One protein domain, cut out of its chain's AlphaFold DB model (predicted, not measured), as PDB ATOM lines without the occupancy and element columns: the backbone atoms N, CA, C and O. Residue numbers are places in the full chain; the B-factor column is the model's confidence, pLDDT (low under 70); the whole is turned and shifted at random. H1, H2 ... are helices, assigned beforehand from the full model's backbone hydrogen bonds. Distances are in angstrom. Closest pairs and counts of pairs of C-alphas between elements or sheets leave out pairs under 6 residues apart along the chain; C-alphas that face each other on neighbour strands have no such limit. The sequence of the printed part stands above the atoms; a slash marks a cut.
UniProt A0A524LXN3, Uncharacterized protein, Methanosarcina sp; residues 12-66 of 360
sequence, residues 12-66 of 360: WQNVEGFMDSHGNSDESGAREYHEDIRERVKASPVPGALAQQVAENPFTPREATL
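This is residues 12 to 66 of the 360 residues of an uncharacterized protein of Methanosarcina sp (UniProt A0A524LXN3). A long loop, residues 12 to 26, leads into a helical hairpin in which the shorter H2 folds back beside one end of the long H1, and tiny H3 sits at the corner after H2. The printed part has 55 residues with three named helices, H1, H2, H3 in chain order, and no named strand: all helix. It is elongated, spanning 40 by 22 by 14 A, and only just loose, close to compact, with a radius of gyration of the C-alphas of 12.4 A.

Look at H1, residues 27 to 42: with residues 38 to 42 alone it touches H2, residues 49 to 56, closest at the C-alphas of Val 41 and Leu 50, 5.6 A apart. This hairpin runs opposite ways at a shallow tilt of 32 degrees. H3, residues 61 to 64, touches H2 only at the corner, closest at the C-alphas of Ala 55 and Ala 64, 4.9 A; H1 and H3 are apart. In H1 and H2 every O i to N i+4 pair is within hydrogen-bond range; H3 is too short for one.

Find C-alpha 27 at (228.596, 230.112, 212.836); H1 runs 22.4 A from there. H2 spans 10.4 A, and H3 ends at C-alpha 64, (243.433, 223.227, 220.570).

The C-alphas of His 22 and Pro 45 are farthest apart, 40.5 A. The printed part has no cut and no long link; residues 43 to 48 stand free. Residues 45 to 48 and 65 to 66 have pLDDT under 70.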
ATOM      1  N   TRP A  12     233.501 225.256 215.248       88.50
ATOM      2  CA  TRP A  12     232.240 225.797 214.726       88.50
ATOM      3  C   TRP A  12     232.230 226.030 213.203       88.50
ATOM      4  O   TRP A  12     231.166 226.273 212.644       88.50
ATOM      5  N   GLN A  13     233.378 225.962 212.515       84.75
ATOM      6  CA  GLN A  13     233.431 226.176 211.064       84.75
ATOM      7  C   GLN A  13     232.947 224.979 210.248       84.75
ATOM      8  O   GLN A  13     232.502 225.193 209.132       84.75
ATOM      9  N   ASN A  14     233.004 223.749 210.766       82.94
ATOM     10  CA  ASN A  14     232.730 222.538 209.976       82.94
ATOM     11  C   ASN A  14     231.733 221.593 210.667       82.94
ATOM     12  O   ASN A  14     231.888 220.373 210.617       82.94
ATOM     13  N   VAL A  15     230.723 222.140 211.348       83.56
ATOM     14  CA  VAL A  15     229.748 221.327 212.090       83.56
ATOM     15  C   VAL A  15     228.662 220.800 211.153       83.56
ATOM     16  O   VAL A  15     227.962 221.559 210.482       83.56
ATOM     17  N   GLU A  16     228.503 219.478 211.123       80.00
ATOM     18  CA  GLU A  16     227.454 218.811 210.353       80.00
ATOM     19  C   GLU A  16     226.060 219.223 210.859       80.00
ATOM     20  O   GLU A  16     225.801 219.250 212.060       80.00
ATOM     21  N   GLY A  17     225.159 219.583 209.939       83.88
ATOM     22  CA  GLY A  17     223.827 220.111 210.268       83.88
ATOM     23  C   GLY A  17     223.752 221.634 210.433       83.88
ATOM     24  O   GLY A  17     222.649 222.170 210.457       83.88
ATOM     25  N   PHE A  18     224.894 222.331 210.453       86.00
ATOM     26  CA  PHE A  18     224.985 223.798 210.494       86.00
ATOM     27  C   PHE A  18     225.638 224.362 209.227       86.00
ATOM     28  O   PHE A  18     226.341 225.366 209.275       86.00
ATOM     29  N   MET A  19     225.434 223.706 208.083       86.25
ATOM     30  CA  MET A  19     225.907 224.168 206.776       86.25
ATOM     31  C   MET A  19     224.724 224.341 205.826       86.25
ATOM     32  O   MET A  19     223.835 223.486 205.771       86.25
ATOM     33  N   ASP A  20     224.710 225.440 205.077       82.75
ATOM     34  CA  ASP A  20     223.705 225.682 204.044       82.75
ATOM     35  C   ASP A  20     223.967 224.847 202.772       82.75
ATOM     36  O   ASP A  20     224.984 224.164 202.628       82.75
ATOM     37  N   SER A  21     223.047 224.909 201.804       82.12
ATOM     38  CA  SER A  21     223.173 224.176 200.533       82.12
ATOM     39  C   SER A  21     224.359 224.612 199.661       82.12
ATOM     40  O   SER A  21     224.647 223.957 198.661       82.12
ATOM     41  N   HIS A  22     225.022 225.716 200.005       80.75
ATOM     42  CA  HIS A  22     226.199 226.250 199.327       80.75
ATOM     43  C   HIS A  22     227.493 225.979 200.114       80.75
ATOM     44  O   HIS A  22     228.567 226.364 199.653       80.75
ATOM     45  N   GLY A  23     227.410 225.292 201.260       76.38
ATOM     46  CA  GLY A  23     228.547 224.968 202.117       76.38
ATOM     47  C   GLY A  23     229.010 226.118 203.014       76.38
ATOM     48  O   GLY A  23     230.119 226.044 203.538       76.38
ATOM     49  N   ASN A  24     228.205 227.172 203.194       82.94
ATOM     50  CA  ASN A  24     228.496 228.206 204.186       82.94
ATOM     51  C   ASN A  24     228.018 227.751 205.565       82.94
ATOM     52  O   ASN A  24     226.900 227.252 205.711       82.94
ATOM     53  N   SER A  25     228.851 227.967 206.576       83.44
ATOM     54  CA  SER A  25     228.569 227.544 207.946       83.44
ATOM     55  C   SER A  25     227.728 228.578 208.693       83.44
ATOM     56  O   SER A  25     228.055 229.766 208.706       83.44
ATOM     57  N   ASP A  26     226.670 228.124 209.364       88.50
ATOM     58  CA  ASP A  26     225.948 228.893 210.377       88.50
ATOM     59  C   ASP A  26     226.786 228.946 211.659       88.50
ATOM     60  O   ASP A  26     226.663 228.121 212.568       88.50
ATOM     61  N   GLU A  27     227.672 229.938 211.717       86.62
ATOM     62  CA  GLU A  27     228.596 230.112 212.836       86.62
ATOM     63  C   GLU A  27     227.880 230.323 214.176       86.62
ATOM     64  O   GLU A  27     228.412 229.940 215.218       86.62
ATOM     65  N   SER A  28     226.697 230.949 214.169       85.62
ATOM     66  CA  SER A  28     225.985 231.284 215.407       85.62
ATOM     67  C   SER A  28     225.341 230.036 216.000       85.62
ATOM     68  O   SER A  28     225.597 229.721 217.164       85.62
ATOM     69  N   GLY A  29     224.602 229.277 215.183       87.69
ATOM     70  CA  GLY A  29     223.992 228.019 215.611       87.69
ATOM     71  C   GLY A  29     225.029 226.960 215.995       87.69
ATOM     72  O   GLY A  29     224.882 226.285 217.015       87.69
ATOM     73  N   ALA A  30     226.129 226.861 215.241       88.88
ATOM     74  CA  ALA A  30     227.208 225.918 215.533       88.88
ATOM     75  C   ALA A  30     227.917 226.220 216.867       88.88
ATOM     76  O   ALA A  30     228.290 225.299 217.601       88.88
ATOM     77  N   ARG A  31     228.106 227.504 217.208       89.50
ATOM     78  CA  ARG A  31     228.677 227.902 218.505       89.50
ATOM     79  C   ARG A  31     227.740 227.576 219.656       89.50
ATOM     80  O   ARG A  31     228.199 226.963 220.617       89.50
ATOM     81  N   GLU A  32     226.460 227.917 219.532       91.06
ATOM     82  CA  GLU A  32     225.450 227.628 220.555       91.06
ATOM     83  C   GLU A  32     225.355 226.118 220.820       91.06
ATOM     84  O   GLU A  32     225.418 225.686 221.967       91.06
ATOM     85  N   TYR A  33     225.359 225.291 219.767       91.00
ATOM     86  CA  TYR A  33     225.394 223.830 219.880       91.00
ATOM     87  C   TYR A  33     226.591 223.309 220.694       91.00
ATOM     88  O   TYR A  33     226.442 222.465 221.585       91.00
ATOM     89  N   HIS A  34     227.795 223.807 220.402       90.69
ATOM     90  CA  HIS A  34     229.001 223.417 221.129       90.69
ATOM     91  C   HIS A  34     229.012 223.937 222.575       90.69
ATOM     92  O   HIS A  34     229.497 223.230 223.462       90.69
ATOM     93  N   GLU A  35     228.479 225.131 222.836       90.19
ATOM     94  CA  GLU A  35     228.318 225.680 224.188       90.19
ATOM     95  C   GLU A  35     227.338 224.844 225.025       90.19
ATOM     96  O   GLU A  35     227.644 224.507 226.169       90.19
ATOM     97  N   ASP A  36     226.242 224.381 224.423       91.38
ATOM     98  CA  ASP A  36     225.261 223.499 225.064       91.38
ATOM     99  C   ASP A  36     225.857 222.126 225.425       91.38
ATOM    100  O   ASP A  36     225.560 221.528 226.465       91.38
ATOM    101  N   ILE A  37     226.757 221.595 224.586       88.44
ATOM    102  CA  ILE A  37     227.540 220.398 224.931       88.44
ATOM    103  C   ILE A  37     228.491 220.696 226.094       88.44
ATOM    104  O   ILE A  37     228.554 219.904 227.035       88.44
ATOM    105  N   ARG A  38     229.215 221.824 226.061       90.19
ATOM    106  CA  ARG A  38     230.148 222.209 227.134       90.19
ATOM    107  C   ARG A  38     229.419 222.335 228.480       90.19
ATOM    108  O   ARG A  38     229.908 221.787 229.467       90.19
ATOM    109  N   GLU A  39     228.238 222.951 228.532       88.88
ATOM    110  CA  GLU A  39     227.440 223.056 229.767       88.88
ATOM    111  C   GLU A  39     226.906 221.696 230.252       88.88
ATOM    112  O   GLU A  39     226.942 221.418 231.453       88.88
ATOM    113  N   ARG A  40     226.512 220.783 229.353       88.12
ATOM    114  CA  ARG A  40     226.144 219.405 229.745       88.12
ATOM    115  C   ARG A  40     227.326 218.623 230.315       88.12
ATOM    116  O   ARG A  40     227.190 217.948 231.333       88.12
ATOM    117  N   VAL A  41     228.491 218.720 229.680       85.25
ATOM    118  CA  VAL A  41     229.710 218.009 230.098       85.25
ATOM    119  C   VAL A  41     230.263 218.563 231.415       85.25
ATOM    120  O   VAL A  41     230.820 217.812 232.213       85.25
ATOM    121  N   LYS A  42     230.053 219.848 231.702       79.50
ATOM    122  CA  LYS A  42     230.409 220.486 232.978       79.50
ATOM    123  C   LYS A  42     229.685 219.876 234.185       79.50
ATOM    124  O   LYS A  42     230.231 219.894 235.282       79.50
ATOM    125  N   ALA A  43     228.493 219.310 233.982       79.19
ATOM    126  CA  ALA A  43     227.751 218.577 235.007       79.19
ATOM    127  C   ALA A  43     228.180 217.099 235.144       79.19
ATOM    128  O   ALA A  43     227.665 216.387 236.008       79.19
ATOM    129  N   SER A  44     229.103 216.616 234.303       75.69
ATOM    130  CA  SER A  44     229.603 215.241 234.362       75.69
ATOM    131  C   SER A  44     230.421 215.003 235.639       75.69
ATOM    132  O   SER A  44     231.268 215.827 235.982       75.69
ATOM    133  N   PRO A  45     230.251 213.855 236.322       64.38
ATOM    134  CA  PRO A  45     231.084 213.489 237.466       64.38
ATOM    135  C   PRO A  45     232.508 213.077 237.059       64.38
ATOM    136  O   PRO A  45     233.330 212.822 237.936       64.38
ATOM    137  N   VAL A  46     232.801 212.968 235.756       64.94
ATOM    138  CA  VAL A  46     234.120 212.588 235.234       64.94
ATOM    139  C   VAL A  46     235.058 213.801 235.278       64.94
ATOM    140  O   VAL A  46     234.833 214.770 234.544       64.94
ATOM    141  N   PRO A  47     236.132 213.766 236.089       57.19
ATOM    142  CA  PRO A  47     237.136 214.820 236.089       57.19
ATOM    143  C   PRO A  47     237.730 214.983 234.685       57.19
ATOM    144  O   PRO A  47     238.135 214.011 234.056       57.19
ATOM    145  N   GLY A  48     237.747 216.214 234.168       65.38
ATOM    146  CA  GLY A  48     238.452 216.539 232.921       65.38
ATOM    147  C   GLY A  48     237.652 216.390 231.649       65.38
ATOM    148  O   GLY A  48     238.107 216.875 230.618       65.38
ATOM    149  N   ALA A  49     236.431 215.863 231.733       76.00
ATOM    150  CA  ALA A  49     235.542 215.742 230.585       76.00
ATOM    151  C   ALA A  49     235.331 217.091 229.872       76.00
ATOM    152  O   ALA A  49     235.356 217.156 228.648       76.00
ATOM    153  N   LEU A  50     235.210 218.196 230.622       81.19
ATOM    154  CA  LEU A  50     235.077 219.530 230.028       81.19
ATOM    155  C   LEU A  50     236.354 219.977 229.304       81.19
ATOM    156  O   LEU A  50     236.278 220.511 228.202       81.19
ATOM    157  N   ALA A  51     237.524 219.759 229.906       75.06
ATOM    158  CA  ALA A  51     238.799 220.118 229.289       75.06
ATOM    159  C   ALA A  51     239.043 219.304 228.008       75.06
ATOM    160  O   ALA A  51     239.494 219.863 227.011       75.06
ATOM    161  N   GLN A  52     238.665 218.021 228.017       79.62
ATOM    162  CA  GLN A  52     238.702 217.154 226.846       79.62
ATOM    163  C   GLN A  52     237.777 217.658 225.740       79.62
ATOM    164  O   GLN A  52     238.220 217.867 224.616       79.62
ATOM    165  N   GLN A  53     236.521 217.956 226.079       85.69
ATOM    166  CA  GLN A  53     235.538 218.475 225.131       85.69
ATOM    167  C   GLN A  53     235.997 219.782 224.468       85.69
ATOM    168  O   GLN A  53     235.773 219.982 223.275       85.69
ATOM    169  N   VAL A  54     236.633 220.677 225.234       85.38
ATOM    170  CA  VAL A  54     237.168 221.956 224.741       85.38
ATOM    171  C   VAL A  54     238.369 221.748 223.815       85.38
ATOM    172  O   VAL A  54     238.491 222.459 222.824       85.38
ATOM    173  N   ALA A  55     239.236 220.781 224.110       82.19
ATOM    174  CA  ALA A  55     240.405 220.479 223.289       82.19
ATOM    175  C   ALA A  55     240.053 219.716 221.998       82.19
ATOM    176  O   ALA A  55     240.634 220.001 220.953       82.19
ATOM    177  N   GLU A  56     239.081 218.797 222.044       84.56
ATOM    178  CA  GLU A  56     238.559 218.086 220.864       84.56
ATOM    179  C   GLU A  56     237.728 219.005 219.957       84.56
ATOM    180  O   GLU A  56     237.740 218.845 218.738       84.56
ATOM    181  N   ASN A  57     237.039 219.998 220.537       90.19
ATOM    182  CA  ASN A  57     236.216 220.971 219.813       90.19
ATOM    183  C   ASN A  57     236.644 222.420 220.134       90.19
ATOM    184  O   ASN A  57     235.898 223.164 220.793       90.19
ATOM    185  N   PRO A  58     237.847 222.837 219.694       89.56
ATOM    186  CA  PRO A  58     238.439 224.105 220.087       89.56
ATOM    187  C   PRO A  58     237.894 225.276 219.270       89.56
ATOM    188  O   PRO A  58     237.775 225.223 218.046       89.56
ATOM    189  N   PHE A  59     237.613 226.389 219.940       90.81
ATOM    190  CA  PHE A  59     237.226 227.652 219.307       90.81
ATOM    191  C   PHE A  59     238.435 228.535 219.007       90.81
ATOM    192  O   PHE A  59     238.352 229.445 218.184       90.81
ATOM    193  N   THR A  60     239.565 228.277 219.669       85.31
ATOM    194  CA  THR A  60     240.798 229.047 219.503       85.31
ATOM    195  C   THR A  60     242.016 228.126 219.421       85.31
ATOM    196  O   THR A  60     241.985 227.030 219.987       85.31
ATOM    197  N   PRO A  61     243.132 228.572 218.810       81.88
ATOM    198  CA  PRO A  61     244.374 227.801 218.803       81.88
ATOM    199  C   PRO A  61     244.841 227.432 220.214       81.88
ATOM    200  O   PRO A  61     245.354 226.343 220.433       81.88
ATOM    201  N   ARG A  62     244.614 228.326 221.186       75.44
ATOM    202  CA  ARG A  62     244.940 228.088 222.595       75.44
ATOM    203  C   ARG A  62     244.167 226.898 223.159       75.44
ATOM    204  O   ARG A  62     244.758 226.099 223.876       75.44
ATOM    205  N   GLU A  63     242.881 226.787 222.831       81.31
ATOM    206  CA  GLU A  63     242.050 225.648 223.232       81.31
ATOM    207  C   GLU A  63     242.515 224.346 222.568       81.31
ATOM    208  O   GLU A  63     242.599 223.326 223.239       81.31
ATOM    209  N   ALA A  64     242.917 224.394 221.294       76.38
ATOM    210  CA  ALA A  64     243.433 223.227 220.570       76.38
ATOM    211  C   ALA A  64     244.776 222.713 221.119       76.38
ATOM    212  O   ALA A  64     245.132 221.556 220.929       76.38
ATOM    213  N   THR A  65     245.530 223.585 221.792       67.00
ATOM    214  CA  THR A  65     246.811 223.260 222.438       67.00
ATOM    215  C   THR A  65     246.683 222.967 223.937       67.00
ATOM    216  O   THR A  65     247.698 222.883 224.627       67.00
ATOM    217  N   LEU A  66     245.463 222.871 224.479       61.56
ATOM    218  CA  LEU A  66     245.264 222.481 225.874       61.56
ATOM    219  C   LEU A  66     245.716 221.028 226.062       61.56
ATOM    220  O   LEU A  66     245.085 220.107 225.554       61.56
TER     221      LEU A  66